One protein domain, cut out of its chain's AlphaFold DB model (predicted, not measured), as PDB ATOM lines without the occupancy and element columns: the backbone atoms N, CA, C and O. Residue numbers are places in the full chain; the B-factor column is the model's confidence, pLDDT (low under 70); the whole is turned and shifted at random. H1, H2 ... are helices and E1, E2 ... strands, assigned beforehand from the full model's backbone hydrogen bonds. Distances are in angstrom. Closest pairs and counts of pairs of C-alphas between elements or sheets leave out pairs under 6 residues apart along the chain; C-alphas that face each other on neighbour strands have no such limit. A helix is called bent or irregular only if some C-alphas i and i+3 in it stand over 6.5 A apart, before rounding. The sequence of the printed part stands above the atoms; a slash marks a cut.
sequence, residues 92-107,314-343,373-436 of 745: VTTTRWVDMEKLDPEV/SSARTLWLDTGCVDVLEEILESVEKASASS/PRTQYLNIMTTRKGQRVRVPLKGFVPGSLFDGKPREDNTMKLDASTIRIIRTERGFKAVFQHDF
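What this domain is: This is residues 92 to 107, 314 to 343 and 373 to 436 of the 745 residues of the protein "Transposase, IS605 OrfB family" of Sutterella parvirubra YIT 11816 (UniProt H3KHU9). Two small antiparallel sheets lie loosely and only partly face to face, E1 E7 E6 E2 and E3 E4 E5, their strands crossed, and come near each other at a corner where E1 ends by the end of E5. From the smaller sheet H1 runs on out of E3 as an arm, and its residues 338 to 343 stick out free. The printed part has 110 residues with one named helix and seven named strands, in the order E1 E2 E3 H1 E4 E5 E6 E7, and its class is mixed, helices and strands. It is compact, with a radius of gyration of the C-alphas of 14.5 A, yet elongated, spanning 55 by 35 by 31 A.

How they stand to each other: Begin with the larger sheet, where E6, residues 416 to 424, and E7, residues 427 to 435, form a hairpin; look for N 420 and O 431, 2.8 A apart. Beside E7 find the edge strand E1, residues 92 to 97, with N 94 and O 432 at 2.8 A. Beside E6 is the other edge strand, E2, residues 318 to 321, with N 319 and O 421 at 2.9 A. In the second sheet, E4, residues 376 to 381, and E5, residues 388 to 393, form a hairpin, with N 378 and O 391 at 2.8 A. On the other side of E4 is E3, residues 326 to 330, with N 379 and O 327 at 2.8 A. E2 and E3 meet only through their link. The closest C-alphas of E1 and E5 are those of Trp 97 and Leu 393, 5.8 A apart. H1, residues 331 to 343, is on neither sheet; 8 of its 9 O i to N i+4 pairs are within hydrogen-bond range.

Where its parts are: Find C-alpha 92 at (-13.157, 29.505, -50.105), from which E1 runs 16.9 A. E6 spans 22.2 A and E7 27.0 A, ending at C-alpha 435, (-14.891, 26.203, -55.349). H1 runs 19.1 A to C-alpha 343 at (-46.831, 7.579, -42.948); it is neither bent nor irregular, but only just: C-alphas 331 and 334 are 6.2 A apart. E2 spans 9.7 A, E3 13.5 A, E4 16.4 A and E5 15.7 A.

The domain as a whole: The two C-alphas farthest apart are those of Ser 314 and Ser 343, 55.9 A. Residues 108 to 313 are not printed, with C-alphas 107 and 314 23.1 A apart, nor are 344 to 372, with C-alphas 343 and 373 25.4 A apart. The link from E5 to E6, residues 394 to 415, is long; in it residues 412 to 413 pair antiparallel with 327 to 328 of E3. The mean pLDDT of the printed part is 72.3, and 49 residues are under 70, among them 328 to 343 and 395 to 417.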
ATOM      1  N   VAL A  92     -12.893  29.086 -51.495       66.56
ATOM      2  CA  VAL A  92     -13.157  29.505 -50.105       66.56
ATOM      3  C   VAL A  92     -12.675  28.426 -49.152       66.56
ATOM      4  O   VAL A  92     -12.942  27.248 -49.359       66.56
ATOM      5  N   THR A  93     -12.005  28.824 -48.069       72.44
ATOM      6  CA  THR A  93     -11.677  27.903 -46.975       72.44
ATOM      7  C   THR A  93     -12.627  28.098 -45.797       72.44
ATOM      8  O   THR A  93     -12.718  29.193 -45.241       72.44
ATOM      9  N   THR A  94     -13.293  27.031 -45.366       72.44
ATOM     10  CA  THR A  94     -14.079  26.996 -44.126       72.44
ATOM     11  C   THR A  94     -13.435  26.052 -43.123       72.44
ATOM     12  O   THR A  94     -12.982  24.974 -43.488       72.44
ATOM     13  N   THR A  95     -13.391  26.441 -41.850       80.19
ATOM     14  CA  THR A  95     -12.892  25.587 -40.760       80.19
ATOM     15  C   THR A  95     -14.023  25.260 -39.793       80.19
ATOM     16  O   THR A  95     -14.839  26.131 -39.477       80.19
ATOM     17  N   ARG A  96     -14.064  24.017 -39.322       82.81
ATOM     18  CA  ARG A  96     -14.976  23.515 -38.290       82.81
ATOM     19  C   ARG A  96     -14.180  22.783 -37.225       82.81
ATOM     20  O   ARG A  96     -13.192  22.126 -37.536       82.81
ATOM     21  N   TRP A  97     -14.588  22.927 -35.974       88.31
ATOM     22  CA  TRP A  97     -14.030  22.121 -34.891       88.31
ATOM     23  C   TRP A  97     -14.732  20.773 -34.864       88.31
ATOM     24  O   TRP A  97     -15.934  20.724 -35.105       88.31
ATOM     25  N   VAL A  98     -13.996  19.705 -34.580       89.75
ATOM     26  CA  VAL A  98     -14.611  18.422 -34.237       89.75
ATOM     27  C   VAL A  98     -15.241  18.557 -32.858       89.75
ATOM     28  O   VAL A  98     -14.675  19.202 -31.967       89.75
ATOM     29  N   ASP A  99     -16.438  18.006 -32.695       89.12
ATOM     30  CA  ASP A  99     -17.093  17.980 -31.398       89.12
ATOM     31  C   ASP A  99     -16.486  16.891 -30.517       89.12
ATOM     32  O   ASP A  99     -16.938  15.752 -30.513       89.12
ATOM     33  N   MET A 100     -15.438  17.259 -29.782       89.81
ATOM     34  CA  MET A 100     -14.719  16.335 -28.903       89.81
ATOM     35  C   MET A 100     -15.596  15.741 -27.791       89.81
ATOM     36  O   MET A 100     -15.234  14.705 -27.257       89.81
ATOM     37  N   GLU A 101     -16.726  16.364 -27.433       86.88
ATOM     38  CA  GLU A 101     -17.639  15.824 -26.409       86.88
ATOM     39  C   GLU A 101     -18.502  14.676 -26.958       86.88
ATOM     40  O   GLU A 101     -18.919  13.807 -26.202       86.88
ATOM     41  N   LYS A 102     -18.747  14.663 -28.275       85.44
ATOM     42  CA  LYS A 102     -19.518  13.623 -28.980       85.44
ATOM     43  C   LYS A 102     -18.633  12.625 -29.733       85.44
ATOM     44  O   LYS A 102     -19.151  11.726 -30.391       85.44
ATOM     45  N   LEU A 103     -17.317  12.836 -29.737       90.75
ATOM     46  CA  LEU A 103     -16.373  12.007 -30.475       90.75
ATOM     47  C   LEU A 103     -16.075  10.738 -29.674       90.75
ATOM     48  O   LEU A 103     -15.605  10.815 -28.543       90.75
ATOM     49  N   ASP A 104     -16.311   9.583 -30.288       91.88
ATOM     50  CA  ASP A 104     -15.915   8.293 -29.722       91.88
ATOM     51  C   ASP A 104     -14.373   8.229 -29.566       91.88
ATOM     52  O   ASP A 104     -13.656   8.510 -30.539       91.88
ATOM     53  N   PRO A 105     -13.841   7.859 -28.382       93.62
ATOM     54  CA  PRO A 105     -12.402   7.707 -28.155       93.62
ATOM     55  C   PRO A 105     -11.685   6.787 -29.159       93.62
ATOM     56  O   PRO A 105     -10.536   7.050 -29.525       93.62
ATOM     57  N   GLU A 106     -12.341   5.735 -29.655       93.69
ATOM     58  CA  GLU A 106     -11.751   4.838 -30.656       93.69
ATOM     59  C   GLU A 106     -11.669   5.512 -32.036       93.69
ATOM     60  O   GLU A 106     -10.715   5.306 -32.797       93.69
ATOM     61  N   VAL A 107     -12.619   6.401 -32.347       93.56
ATOM     62  CA  VAL A 107     -12.556   7.243 -33.549       93.56
ATOM     63  C   VAL A 107     -11.435   8.274 -33.425       93.56
ATOM     64  O   VAL A 107     -10.700   8.475 -34.391       93.56
ATOM     65  N   SER A 314       7.978  16.276 -39.863       52.16
ATOM     66  CA  SER A 314       8.289  16.004 -38.448       52.16
ATOM     67  C   SER A 314       7.147  16.301 -37.466       52.16
ATOM     68  O   SER A 314       7.296  16.125 -36.262       52.16
ATOM     69  N   SER A 315       5.987  16.740 -37.959       56.16
ATOM     70  CA  SER A 315       4.811  17.055 -37.147       56.16
ATOM     71  C   SER A 315       3.573  16.450 -37.805       56.16
ATOM     72  O   SER A 315       2.902  17.105 -38.614       56.16
ATOM     73  N   ALA A 316       3.263  15.204 -37.440       63.09
ATOM     74  CA  ALA A 316       2.058  14.496 -37.852       63.09
ATOM     75  C   ALA A 316       0.828  15.152 -37.207       63.09
ATOM     76  O   ALA A 316       0.363  14.769 -36.140       63.09
ATOM     77  N   ARG A 317       0.343  16.230 -37.822       83.00
ATOM     78  CA  ARG A 317      -0.853  16.944 -37.359       83.00
ATOM     79  C   ARG A 317      -1.908  17.084 -38.426       83.00
ATOM     80  O   ARG A 317      -2.957  17.611 -38.111       83.00
ATOM     81  N   THR A 318      -1.639  16.711 -39.675       89.06
ATOM     82  CA  THR A 318      -2.567  16.967 -40.779       89.06
ATOM     83  C   THR A 318      -2.757  15.726 -41.631       89.06
ATOM     84  O   THR A 318      -1.793  15.206 -42.183       89.06
ATOM     85  N   LEU A 319      -4.011  15.319 -41.790       91.06
ATOM     86  CA  LEU A 319      -4.458  14.310 -42.740       91.06
ATOM     87  C   LEU A 319      -5.167  15.018 -43.894       91.06
ATOM     88  O   LEU A 319      -6.138  15.742 -43.667       91.06
ATOM     89  N   TRP A 320      -4.680  14.827 -45.120       88.94
ATOM     90  CA  TRP A 320      -5.345  15.323 -46.324       88.94
ATOM     91  C   TRP A 320      -6.256  14.242 -46.894       88.94
ATOM     92  O   TRP A 320      -5.861  13.083 -47.014       88.94
ATOM     93  N   LEU A 321      -7.476  14.635 -47.246       86.06
ATOM     94  CA  LEU A 321      -8.526  13.742 -47.704       86.06
ATOM     95  C   LEU A 321      -9.053  14.209 -49.064       86.06
ATOM     96  O   LEU A 321      -9.368  15.384 -49.264       86.06
ATOM     97  N   ASP A 322      -9.142  13.249 -49.981       79.44
ATOM     98  CA  ASP A 322      -9.871  13.367 -51.245       79.44
ATOM     99  C   ASP A 322     -11.385  13.352 -50.983       79.44
ATOM    100  O   ASP A 322     -11.836  12.767 -49.993       79.44
ATOM    101  N   THR A 323     -12.189  13.926 -51.881       70.75
ATOM    102  CA  THR A 323     -13.659  13.906 -51.746       70.75
ATOM    103  C   THR A 323     -14.235  12.500 -51.721       70.75
ATOM    104  O   THR A 323     -15.271  12.281 -51.115       70.75
ATOM    105  N   GLY A 324     -13.571  11.510 -52.320       70.12
ATOM    106  CA  GLY A 324     -14.010  10.119 -52.213       70.12
ATOM    107  C   GLY A 324     -13.621   9.422 -50.906       70.12
ATOM    108  O   GLY A 324     -14.072   8.300 -50.671       70.12
ATOM    109  N   CYS A 325     -12.787  10.040 -50.065       74.19
ATOM    110  CA  CYS A 325     -12.474   9.538 -48.722       74.19
ATOM    111  C   CYS A 325     -13.526   9.939 -47.684       74.19
ATOM    112  O   CYS A 325     -13.408   9.513 -46.532       74.19
ATOM    113  N   VAL A 326     -14.475  10.804 -48.061       74.12
ATOM    114  CA  VAL A 326     -15.314  11.536 -47.122       74.12
ATOM    115  C   VAL A 326     -16.733  11.683 -47.640       74.12
ATOM    116  O   VAL A 326     -16.937  12.118 -48.765       74.12
ATOM    117  N   ASP A 327     -17.706  11.391 -46.791       73.44
ATOM    118  CA  ASP A 327     -19.110  11.717 -47.044       73.44
ATOM    119  C   ASP A 327     -19.678  12.491 -45.847       73.44
ATOM    120  O   ASP A 327     -19.108  12.435 -44.751       73.44
ATOM    121  N   VAL A 328     -20.762  13.243 -46.048       69.69
ATOM    122  CA  VAL A 328     -21.456  13.954 -44.959       69.69
ATOM    123  C   VAL A 328     -22.763  13.251 -44.648       69.69
ATOM    124  O   VAL A 328     -23.498  12.881 -45.564       69.69
ATOM    125  N   LEU A 329     -23.041  13.092 -43.358       65.94
ATOM    126  CA  LEU A 329     -24.336  12.654 -42.854       65.94
ATOM    127  C   LEU A 329     -25.003  13.824 -42.121       65.94
ATOM    128  O   LEU A 329     -24.373  14.459 -41.265       65.94
ATOM    129  N   GLU A 330     -26.272  14.078 -42.436       62.81
ATOM    130  CA  GLU A 330     -27.149  14.919 -41.622       62.81
ATOM    131  C   GLU A 330     -28.164  14.031 -40.897       62.81
ATOM    132  O   GLU A 330     -28.857  13.238 -41.526       62.81
ATOM    133  N   GLU A 331     -28.284  14.208 -39.580       55.34
ATOM    134  CA  GLU A 331     -29.166  13.459 -38.657       55.34
ATOM    135  C   GLU A 331     -30.663  13.461 -39.069       55.34
ATOM    136  O   GLU A 331     -31.481  12.688 -38.576       55.34
ATOM    137  N   ILE A 332     -31.037  14.321 -40.016       51.69
ATOM    138  CA  ILE A 332     -32.418  14.545 -40.447       51.69
ATOM    139  C   ILE A 332     -32.874  13.545 -41.510       51.69
ATOM    140  O   ILE A 332     -34.055  13.204 -41.515       51.69
ATOM    141  N   LEU A 333     -31.982  13.033 -42.369       49.31
ATOM    142  CA  LEU A 333     -32.385  12.094 -43.427       49.31
ATOM    143  C   LEU A 333     -32.963  10.794 -42.837       49.31
ATOM    144  O   LEU A 333     -34.040  10.379 -43.249       49.31
ATOM    145  N   GLU A 334     -32.360  10.249 -41.774       47.16
ATOM    146  CA  GLU A 334     -32.886   9.062 -41.067       47.16
ATOM    147  C   GLU A 334     -34.248   9.321 -40.391       47.16
ATOM    148  O   GLU A 334     -35.103   8.436 -40.333       47.16
ATOM    149  N   SER A 335     -34.475  10.539 -39.889       48.25
ATOM    150  CA  SER A 335     -35.719  10.914 -39.199       48.25
ATOM    151  C   SER A 335     -36.871  11.162 -40.182       48.25
ATOM    152  O   SER A 335     -38.007  10.773 -39.920       48.25
ATOM    153  N   VAL A 336     -36.575  11.792 -41.326       47.25
ATOM    154  CA  VAL A 336     -37.529  12.035 -42.420       47.25
ATOM    155  C   VAL A 336     -37.921  10.727 -43.094       47.25
ATOM    156  O   VAL A 336     -39.093  10.540 -43.403       47.25
ATOM    157  N   GLU A 337     -36.982   9.801 -43.285       51.41
ATOM    158  CA  GLU A 337     -37.292   8.484 -43.841       51.41
ATOM    159  C   GLU A 337     -38.118   7.622 -42.892       51.41
ATOM    160  O   GLU A 337     -39.088   7.024 -43.342       51.41
ATOM    161  N   LYS A 338     -37.819   7.611 -41.586       55.59
ATOM    162  CA  LYS A 338     -38.681   6.936 -40.599       55.59
ATOM    163  C   LYS A 338     -40.087   7.528 -40.554       55.59
ATOM    164  O   LYS A 338     -41.055   6.777 -40.504       55.59
ATOM    165  N   ALA A 339     -40.209   8.855 -40.618       52.38
ATOM    166  CA  ALA A 339     -41.506   9.527 -40.674       52.38
ATOM    167  C   ALA A 339     -42.258   9.240 -41.989       52.38
ATOM    168  O   ALA A 339     -43.471   9.071 -41.971       52.38
ATOM    169  N   SER A 340     -41.542   9.141 -43.115       52.38
ATOM    170  CA  SER A 340     -42.091   8.800 -44.439       52.38
ATOM    171  C   SER A 340     -42.467   7.316 -44.568       52.38
ATOM    172  O   SER A 340     -43.400   6.969 -45.284       52.38
ATOM    173  N   ALA A 341     -41.760   6.423 -43.872       58.62
ATOM    174  CA  ALA A 341     -42.089   5.000 -43.806       58.62
ATOM    175  C   ALA A 341     -43.321   4.755 -42.921       58.62
ATOM    176  O   ALA A 341     -44.252   4.084 -43.355       58.62
ATOM    177  N   SER A 342     -43.371   5.384 -41.742       56.47
ATOM    178  CA  SER A 342     -44.524   5.335 -40.831       56.47
ATOM    179  C   SER A 342     -45.791   5.932 -41.456       56.47
ATOM    180  O   SER A 342     -46.872   5.386 -41.264       56.47
ATOM    181  N   SER A 343     -45.674   7.000 -42.254       55.44
ATOM    182  CA  SER A 343     -46.831   7.579 -42.948       55.44
ATOM    183  C   SER A 343     -47.316   6.737 -44.131       55.44
ATOM    184  O   SER A 343     -48.502   6.771 -44.449       55.44
ATOM    185  N   PRO A 373     -30.255  24.090 -35.321       42.53
ATOM    186  CA  PRO A 373     -28.829  23.767 -35.423       42.53
ATOM    187  C   PRO A 373     -28.603  22.255 -35.609       42.53
ATOM    188  O   PRO A 373     -28.708  21.477 -34.666       42.53
ATOM    189  N   ARG A 374     -28.268  21.843 -36.837       57.34
ATOM    190  CA  ARG A 374     -27.998  20.443 -37.214       57.34
ATOM    191  C   ARG A 374     -26.627  19.984 -36.711       57.34
ATOM    192  O   ARG A 374     -25.629  20.667 -36.960       57.34
ATOM    193  N   THR A 375     -26.554  18.816 -36.065       59.25
ATOM    194  CA  THR A 375     -25.267  18.132 -35.849       59.25
ATOM    195  C   THR A 375     -24.854  17.480 -37.168       59.25
ATOM    196  O   THR A 375     -25.632  16.742 -37.767       59.25
ATOM    197  N   GLN A 376     -23.641  17.760 -37.640       72.88
ATOM    198  CA  GLN A 376     -23.115  17.179 -38.878       72.88
ATOM    199  C   GLN A 376     -21.981  16.214 -38.589       72.88
ATOM    200  O   GLN A 376     -21.154  16.463 -37.709       72.88
ATOM    201  N   TYR A 377     -21.914  15.143 -39.376       81.50
ATOM    202  CA  TYR A 377     -20.885  14.122 -39.252       81.50
ATOM    203  C   TYR A 377     -20.095  13.988 -40.545       81.50
ATOM    204  O   TYR A 377     -20.646  14.014 -41.644       81.50
ATOM    205  N   LEU A 378     -18.787  13.811 -40.391       86.12
ATOM    206  CA  LEU A 378     -17.859  13.531 -41.470       86.12
ATOM    207  C   LEU A 378     -17.506  12.038 -41.453       86.12
ATOM    208  O   LEU A 378     -16.858  11.571 -40.518       86.12
ATOM    209  N   ASN A 379     -17.917  11.297 -42.482       87.44
ATOM    210  CA  ASN A 379     -17.648   9.866 -42.627       87.44
ATOM    211  C   ASN A 379     -16.309   9.632 -43.322       87.44
ATOM    212  O   ASN A 379     -16.233   9.625 -44.553       87.44
ATOM    213  N   ILE A 380     -15.255   9.415 -42.541       90.06
ATOM    214  CA  ILE A 380     -13.886   9.284 -43.045       90.06
ATOM    215  C   ILE A 380     -13.531   7.809 -43.226       90.06
ATOM    216  O   ILE A 380     -13.699   6.999 -42.319       90.06
ATOM    217  N   MET A 381     -13.015   7.453 -44.402       90.19
ATOM    218  CA  MET A 381     -12.451   6.128 -44.685       90.19
ATOM    219  C   MET A 381     -11.333   5.758 -43.695       90.19
ATOM    220  O   MET A 381     -10.551   6.610 -43.294       90.19
ATOM    221  N   THR A 382     -11.232   4.486 -43.314       91.06
ATOM    222  CA  THR A 382     -10.172   3.990 -42.411       91.06
ATOM    223  C   THR A 382      -9.076   3.245 -43.180       91.06
ATOM    224  O   THR A 382      -9.026   3.290 -44.406       91.06
ATOM    225  N   THR A 383      -8.183   2.527 -42.498       89.94
ATOM    226  CA  THR A 383      -7.258   1.574 -43.138       89.94
ATOM    227  C   THR A 383      -7.951   0.273 -43.560       89.94
ATOM    228  O   THR A 383      -7.509  -0.368 -44.513       89.94
ATOM    229  N   ARG A 384      -9.075  -0.103 -42.928       87.31
ATOM    230  CA  ARG A 384      -9.832  -1.310 -43.288       87.31
ATOM    231  C   ARG A 384     -10.743  -1.038 -44.482       87.31
ATOM    232  O   ARG A 384     -11.553  -0.107 -44.476       87.31
ATOM    233  N   LYS A 385     -10.615  -1.864 -45.522       81.94
ATOM    234  CA  LYS A 385     -11.372  -1.731 -46.775       81.94
ATOM    235  C   LYS A 385     -12.880  -1.693 -46.487       81.94
ATOM    236  O   LYS A 385     -13.399  -2.574 -45.818       81.94
ATOM    237  N   GLY A 386     -13.565  -0.666 -46.992       80.44
ATOM    238  CA  GLY A 386     -15.013  -0.477 -46.812       80.44
ATOM    239  C   GLY A 386     -15.444   0.150 -45.479       80.44
ATOM    240  O   GLY A 386     -16.552   0.668 -45.404       80.44
ATOM    241  N   GLN A 387     -14.584   0.196 -44.456       86.81
ATOM    242  CA  GLN A 387     -14.939   0.776 -43.158       86.81
ATOM    243  C   GLN A 387     -14.714   2.295 -43.131       86.81
ATOM    244  O   GLN A 387     -13.653   2.794 -43.533       86.81
ATOM    245  N   ARG A 388     -15.694   3.022 -42.579       89.06
ATOM    246  CA  ARG A 388     -15.651   4.467 -42.320       89.06
ATOM    247  C   ARG A 388     -15.938   4.763 -40.850       89.06
ATOM    248  O   ARG A 388     -16.690   4.031 -40.217       89.06
ATOM    249  N   VAL A 389     -15.361   5.842 -40.330       91.38
ATOM    250  CA  VAL A 389     -15.628   6.368 -38.983       91.38
ATOM    251  C   VAL A 389     -16.387   7.689 -39.057       91.38
ATOM    252  O   VAL A 389     -16.110   8.517 -39.927       91.38
ATOM    253  N   ARG A 390     -17.340   7.881 -38.139       89.56
ATOM    254  CA  ARG A 390     -18.175   9.086 -38.024       89.56
ATOM    255  C   ARG A 390     -17.482  10.118 -37.134       89.56
ATOM    256  O   ARG A 390     -17.253   9.859 -35.959       89.56
ATOM    257  N   VAL A 391     -17.183  11.298 -37.674       90.38
ATOM    258  CA  VAL A 391     -16.540  12.396 -36.931       90.38
ATOM    259  C   VAL A 391     -17.514  13.573 -36.781       90.38
ATOM    260  O   VAL A 391     -17.809  14.224 -37.785       90.38
ATOM    261  N   PRO A 392     -18.017  13.887 -35.571       88.56
ATOM    262  CA  PRO A 392     -18.963  14.983 -35.359       88.56
ATOM    263  C   PRO A 392     -18.299  16.358 -35.516       88.56
ATOM    264  O   PRO A 392     -17.176  16.580 -35.063       88.56
ATOM    265  N   LEU A 393     -19.000  17.318 -36.119       85.62
ATOM    266  CA  LEU A 393     -18.532  18.687 -36.343       85.62
ATOM    267  C   LEU A 393     -19.370  19.700 -35.548       85.62
ATOM    268  O   LEU A 393     -20.594  19.617 -35.500       85.62
ATOM    269  N   LYS A 394     -18.709  20.708 -34.965       80.19
ATOM    270  CA  LYS A 394     -19.363  21.831 -34.279       80.19
ATOM    271  C   LYS A 394     -19.877  22.879 -35.269       80.19
ATOM    272  O   LYS A 394     -19.098  23.436 -36.051       80.19
ATOM    273  N   GLY A 395     -21.145  23.254 -35.097       65.38
ATOM    274  CA  GLY A 395     -21.809  24.383 -35.756       65.38
ATOM    275  C   GLY A 395     -22.572  24.012 -37.030       65.38
ATOM    276  O   GLY A 395     -22.285  23.011 -37.672       65.38
ATOM    277  N   PHE A 396     -23.524  24.871 -37.404       53.03
ATOM    278  CA  PHE A 396     -24.356  24.715 -38.598       53.03
ATOM    279  C   PHE A 396     -23.556  24.945 -39.891       53.03
ATOM    280  O   PHE A 396     -22.676  25.821 -39.964       53.03
ATOM    281  N   VAL A 397     -23.880  24.191 -40.938       49.72
ATOM    282  CA  VAL A 397     -23.408  24.459 -42.295       49.72
ATOM    283  C   VAL A 397     -24.624  24.746 -43.179       49.72
ATOM    284  O   VAL A 397     -25.547  23.939 -43.200       49.72
ATOM    285  N   PRO A 398     -24.642  25.887 -43.890       43.78
ATOM    286  CA  PRO A 398     -25.668  26.165 -44.890       43.78
ATOM    287  C   PRO A 398     -25.788  25.009 -45.889       43.78
ATOM    288  O   PRO A 398     -24.764  24.553 -46.395       43.78
ATOM    289  N   GLY A 399     -27.017  24.574 -46.189       42.16
ATOM    290  CA  GLY A 399     -27.282  23.475 -47.131       42.16
ATOM    291  C   GLY A 399     -26.624  23.665 -48.505       42.16
ATOM    292  O   GLY A 399     -26.178  22.693 -49.098       42.16
ATOM    293  N   SER A 400     -26.421  24.920 -48.924       41.88
ATOM    294  CA  SER A 400     -25.746  25.316 -50.172       41.88
ATOM    295  C   SER A 400     -24.254  24.935 -50.272       41.88
ATOM    296  O   SER A 400     -23.588  25.236 -51.257       41.88
ATOM    297  N   LEU A 401     -23.653  24.374 -49.214       45.28
ATOM    298  CA  LEU A 401     -22.277  23.843 -49.239       45.28
ATOM    299  C   LEU A 401     -22.224  22.358 -49.616       45.28
ATOM    300  O   LEU A 401     -21.131  21.803 -49.750       45.28
ATOM    301  N   PHE A 402     -23.385  21.720 -49.770       53.34
ATOM    302  CA  PHE A 402     -23.524  20.288 -49.988       53.34
ATOM    303  C   PHE A 402     -24.574  19.993 -51.059       53.34
ATOM    304  O   PHE A 402     -25.351  19.066 -50.896       53.34
ATOM    305  N   ASP A 403     -24.582  20.723 -52.176       47.53
ATOM    306  CA  ASP A 403     -25.544  20.556 -53.288       47.53
ATOM    307  C   ASP A 403     -25.459  19.186 -54.020       47.53
ATOM    308  O   ASP A 403     -25.966  19.008 -55.129       47.53
ATOM    309  N   GLY A 404     -24.799  18.185 -53.428       50.75
ATOM    310  CA  GLY A 404     -24.755  16.821 -53.934       50.75
ATOM    311  C   GLY A 404     -26.098  16.111 -53.763       50.75
ATOM    312  O   GLY A 404     -26.751  16.220 -52.730       50.75
ATOM    313  N   LYS A 405     -26.503  15.314 -54.757       53.84
ATOM    314  CA  LYS A 405     -27.653  14.413 -54.597       53.84
ATOM    315  C   LYS A 405     -27.374  13.413 -53.457       53.84
ATOM    316  O   LYS A 405     -26.256  12.882 -53.417       53.84
ATOM    317  N   PRO A 406     -28.342  13.147 -52.560       58.91
ATOM    318  CA  PRO A 406     -28.207  12.085 -51.569       58.91
ATOM    319  C   PRO A 406     -28.001  10.738 -52.272       58.91
ATOM    320  O   PRO A 406     -28.554  10.490 -53.348       58.91
ATOM    321  N   ARG A 407     -27.140   9.898 -51.699       59.16
ATOM    322  CA  ARG A 407     -26.925   8.511 -52.128       59.16
ATOM    323  C   ARG A 407     -27.972   7.588 -51.501       59.16
ATOM    324  O   ARG A 407     -28.651   7.979 -50.559       59.16
ATOM    325  N   GLU A 408     -28.028   6.346 -51.984       56.84
ATOM    326  CA  GLU A 408     -28.873   5.274 -51.424       56.84
ATOM    327  C   GLU A 408     -28.630   5.020 -49.923       56.84
ATOM    328  O   GLU A 408     -29.516   4.530 -49.239       56.84
ATOM    329  N   ASP A 409     -27.454   5.374 -49.393       57.19
ATOM    330  CA  ASP A 409     -27.082   5.225 -47.979       57.19
ATOM    331  C   ASP A 409     -27.321   6.494 -47.133       57.19
ATOM    332  O   ASP A 409     -26.725   6.644 -46.064       57.19
ATOM    333  N   ASN A 410     -28.139   7.436 -47.618       59.81
ATOM    334  CA  ASN A 410     -28.418   8.735 -46.988       59.81
ATOM    335  C   ASN A 410     -27.204   9.636 -46.751       59.81
ATOM    336  O   ASN A 410     -27.269  10.609 -45.995       59.81
ATOM    337  N   THR A 411     -26.085   9.358 -47.415       63.22
ATOM    338  CA  THR A 411     -24.925  10.244 -47.374       63.22
ATOM    339  C   THR A 411     -24.937  11.232 -48.534       63.22
ATOM    340  O   THR A 411     -25.387  10.937 -49.645       63.22
ATOM    341  N   MET A 412     -24.400  12.429 -48.296       64.50
ATOM    342  CA  MET A 412     -24.185  13.433 -49.335       64.50
ATOM    343  C   MET A 412     -22.718  13.451 -49.758       64.50
ATOM    344  O   MET A 412     -21.800  13.457 -48.926       64.50
ATOM    345  N   LYS A 413     -22.480  13.499 -51.072       64.56
ATOM    346  CA  LYS A 413     -21.133  13.680 -51.618       64.56
ATOM    347  C   LYS A 413     -20.718  15.149 -51.483       64.56
ATOM    348  O   LYS A 413     -21.418  16.030 -51.969       64.56
ATOM    349  N   LEU A 414     -19.557  15.401 -50.878       65.81
ATOM    350  CA  LEU A 414     -18.971  16.743 -50.808       65.81
ATOM    351  C   LEU A 414     -18.461  17.210 -52.177       65.81
ATOM    352  O   LEU A 414     -17.677  16.499 -52.811       65.81
ATOM    353  N   ASP A 415     -18.786  18.452 -52.545       59.12
ATOM    354  CA  ASP A 415     -18.187  19.172 -53.682       59.12
ATOM    355  C   ASP A 415     -17.044  20.112 -53.234       59.12
ATOM    356  O   ASP A 415     -16.893  21.254 -53.666       59.12
ATOM    357  N   ALA A 416     -16.231  19.639 -52.285       58.38
ATOM    358  CA  ALA A 416     -15.051  20.354 -51.807       58.38
ATOM    359  C   ALA A 416     -13.841  20.016 -52.689       58.38
ATOM    360  O   ALA A 416     -13.577  18.854 -52.966       58.38
ATOM    361  N   SER A 417     -13.021  20.989 -53.079       62.84
ATOM    362  CA  SER A 417     -11.798  20.699 -53.836       62.84
ATOM    363  C   SER A 417     -10.725  20.019 -52.983       62.84
ATOM    364  O   SER A 417      -9.915  19.251 -53.505       62.84
ATOM    365  N   THR A 418     -10.680  20.283 -51.671       74.62
ATOM    366  CA  THR A 418      -9.756  19.595 -50.754       74.62
ATOM    367  C   THR A 418     -10.233  19.624 -49.303       74.62
ATOM    368  O   THR A 418     -10.696  20.656 -48.814       74.62
ATOM    369  N   ILE A 419     -10.057  18.513 -48.578       84.25
ATOM    370  CA  ILE A 419     -10.425  18.385 -47.161       84.25
ATOM    371  C   ILE A 419      -9.178  18.064 -46.331       84.25
ATOM    372  O   ILE A 419      -8.316  17.289 -46.744       84.25
ATOM    373  N   ARG A 420      -9.064  18.666 -45.145       89.69
ATOM    374  CA  ARG A 420      -7.988  18.387 -44.186       89.69
ATOM    375  C   ARG A 420      -8.522  18.215 -42.778       89.69
ATOM    376  O   ARG A 420      -9.271  19.067 -42.312       89.69
ATOM    377  N   ILE A 421      -8.052  17.198 -42.068       92.00
ATOM    378  CA  ILE A 421      -8.216  17.081 -40.615       92.00
ATOM    379  C   ILE A 421      -6.906  17.479 -39.953       92.00
ATOM    380  O   ILE A 421      -5.849  16.976 -40.329       92.00
ATOM    381  N   ILE A 422      -6.968  18.403 -38.992       91.69
ATOM    382  CA  ILE A 422      -5.796  18.921 -38.288       91.69
ATOM    383  C   ILE A 422      -5.910  18.638 -36.787       91.69
ATOM    384  O   ILE A 422      -6.810  19.176 -36.138       91.69
ATOM    385  N   ARG A 423      -4.971  17.865 -36.229       92.50
ATOM    386  CA  ARG A 423      -4.780  17.662 -34.786       92.50
ATOM    387  C   ARG A 423      -4.206  18.927 -34.147       92.50
ATOM    388  O   ARG A 423      -3.225  19.509 -34.617       92.50
ATOM    389  N   THR A 424      -4.826  19.369 -33.064       88.69
ATOM    390  CA  THR A 424      -4.438  20.536 -32.264       88.69
ATOM    391  C   THR A 424      -4.369  20.153 -30.787       88.69
ATOM    392  O   THR A 424      -4.832  19.087 -30.402       88.69
ATOM    393  N   GLU A 425      -3.862  21.049 -29.936       83.00
ATOM    394  CA  GLU A 425      -3.847  20.853 -28.473       83.00
ATOM    395  C   GLU A 425      -5.249  20.689 -27.857       83.00
ATOM    396  O   GLU A 425      -5.372  20.226 -26.733       83.00
ATOM    397  N   ARG A 426      -6.308  21.105 -28.565       80.50
ATOM    398  CA  ARG A 426      -7.699  21.106 -28.080       80.50
ATOM    399  C   ARG A 426      -8.586  20.079 -28.791       80.50
ATOM    400  O   ARG A 426      -9.804  20.230 -28.775       80.50
ATOM    401  N   GLY A 427      -7.991  19.106 -29.479       90.44
ATOM    402  CA  GLY A 427      -8.707  18.162 -30.339       90.44
ATOM    403  C   GLY A 427      -8.480  18.438 -31.823       90.44
ATOM    404  O   GLY A 427      -7.415  18.922 -32.214       90.44
ATOM    405  N   PHE A 428      -9.471  18.165 -32.670       93.44
ATOM    406  CA  PHE A 428      -9.329  18.258 -34.128       93.44
ATOM    407  C   PHE A 428     -10.099  19.431 -34.738       93.44
ATOM    408  O   PHE A 428     -11.142  19.859 -34.242       93.44
ATOM    409  N   LYS A 429      -9.611  19.921 -35.879       91.19
ATOM    410  CA  LYS A 429     -10.367  20.816 -36.762       91.19
ATOM    411  C   LYS A 429     -10.387  20.278 -38.190       91.19
ATOM    412  O   LYS A 429      -9.349  19.878 -38.714       91.19
ATOM    413  N   ALA A 430     -11.550  20.320 -38.821       88.69
ATOM    414  CA  ALA A 430     -11.739  20.030 -40.232       88.69
ATOM    415  C   ALA A 430     -11.659  21.330 -41.041       88.69
ATOM    416  O   ALA A 430     -12.327  22.318 -40.730       88.69
ATOM    417  N   VAL A 431     -10.817  21.348 -42.068       85.94
ATOM    418  CA  VAL A 431     -10.641  22.468 -42.991       85.94
ATOM    419  C   VAL A 431     -11.081  22.017 -44.371       85.94
ATOM    420  O   VAL A 431     -10.508  21.092 -44.939       85.94
ATOM    421  N   PHE A 432     -12.067  22.712 -44.914       79.56
ATOM    422  CA  PHE A 432     -12.634  22.450 -46.224       79.56
ATOM    423  C   PHE A 432     -12.259  23.586 -47.160       79.56
ATOM    424  O   PHE A 432     -12.397  24.753 -46.790       79.56
ATOM    425  N   GLN A 433     -11.784  23.242 -48.346       75.75
ATOM    426  CA  GLN A 433     -11.539  24.167 -49.436       75.75
ATOM    427  C   GLN A 433     -12.559  23.875 -50.534       75.75
ATOM    428  O   GLN A 433     -12.638  22.745 -50.999       75.75
ATOM    429  N   HIS A 434     -13.338  24.880 -50.920       69.25
ATOM    430  CA  HIS A 434     -14.471  24.757 -51.845       69.25
ATOM    431  C   HIS A 434     -14.260  25.644 -53.058       69.25
ATOM    432  O   HIS A 434     -13.642  26.697 -52.902       69.25
ATOM    433  N   ASP A 435     -14.774  25.260 -54.229       62.91
ATOM    434  CA  ASP A 435     -14.891  26.203 -55.349       62.91
ATOM    435  C   ASP A 435     -15.853  27.335 -54.952       62.91
ATOM    436  O   ASP A 435     -16.751  27.184 -54.128       62.91
ATOM    437  N   PHE A 436     -15.603  28.520 -55.473       60.19
ATOM    438  CA  PHE A 436     -16.242  29.753 -55.048       60.19
ATOM    439  C   PHE A 436     -17.652  29.965 -55.612       60.19
ATOM    440  O   PHE A 436     -18.353  30.875 -55.179       60.19
TER     441      PHE A 436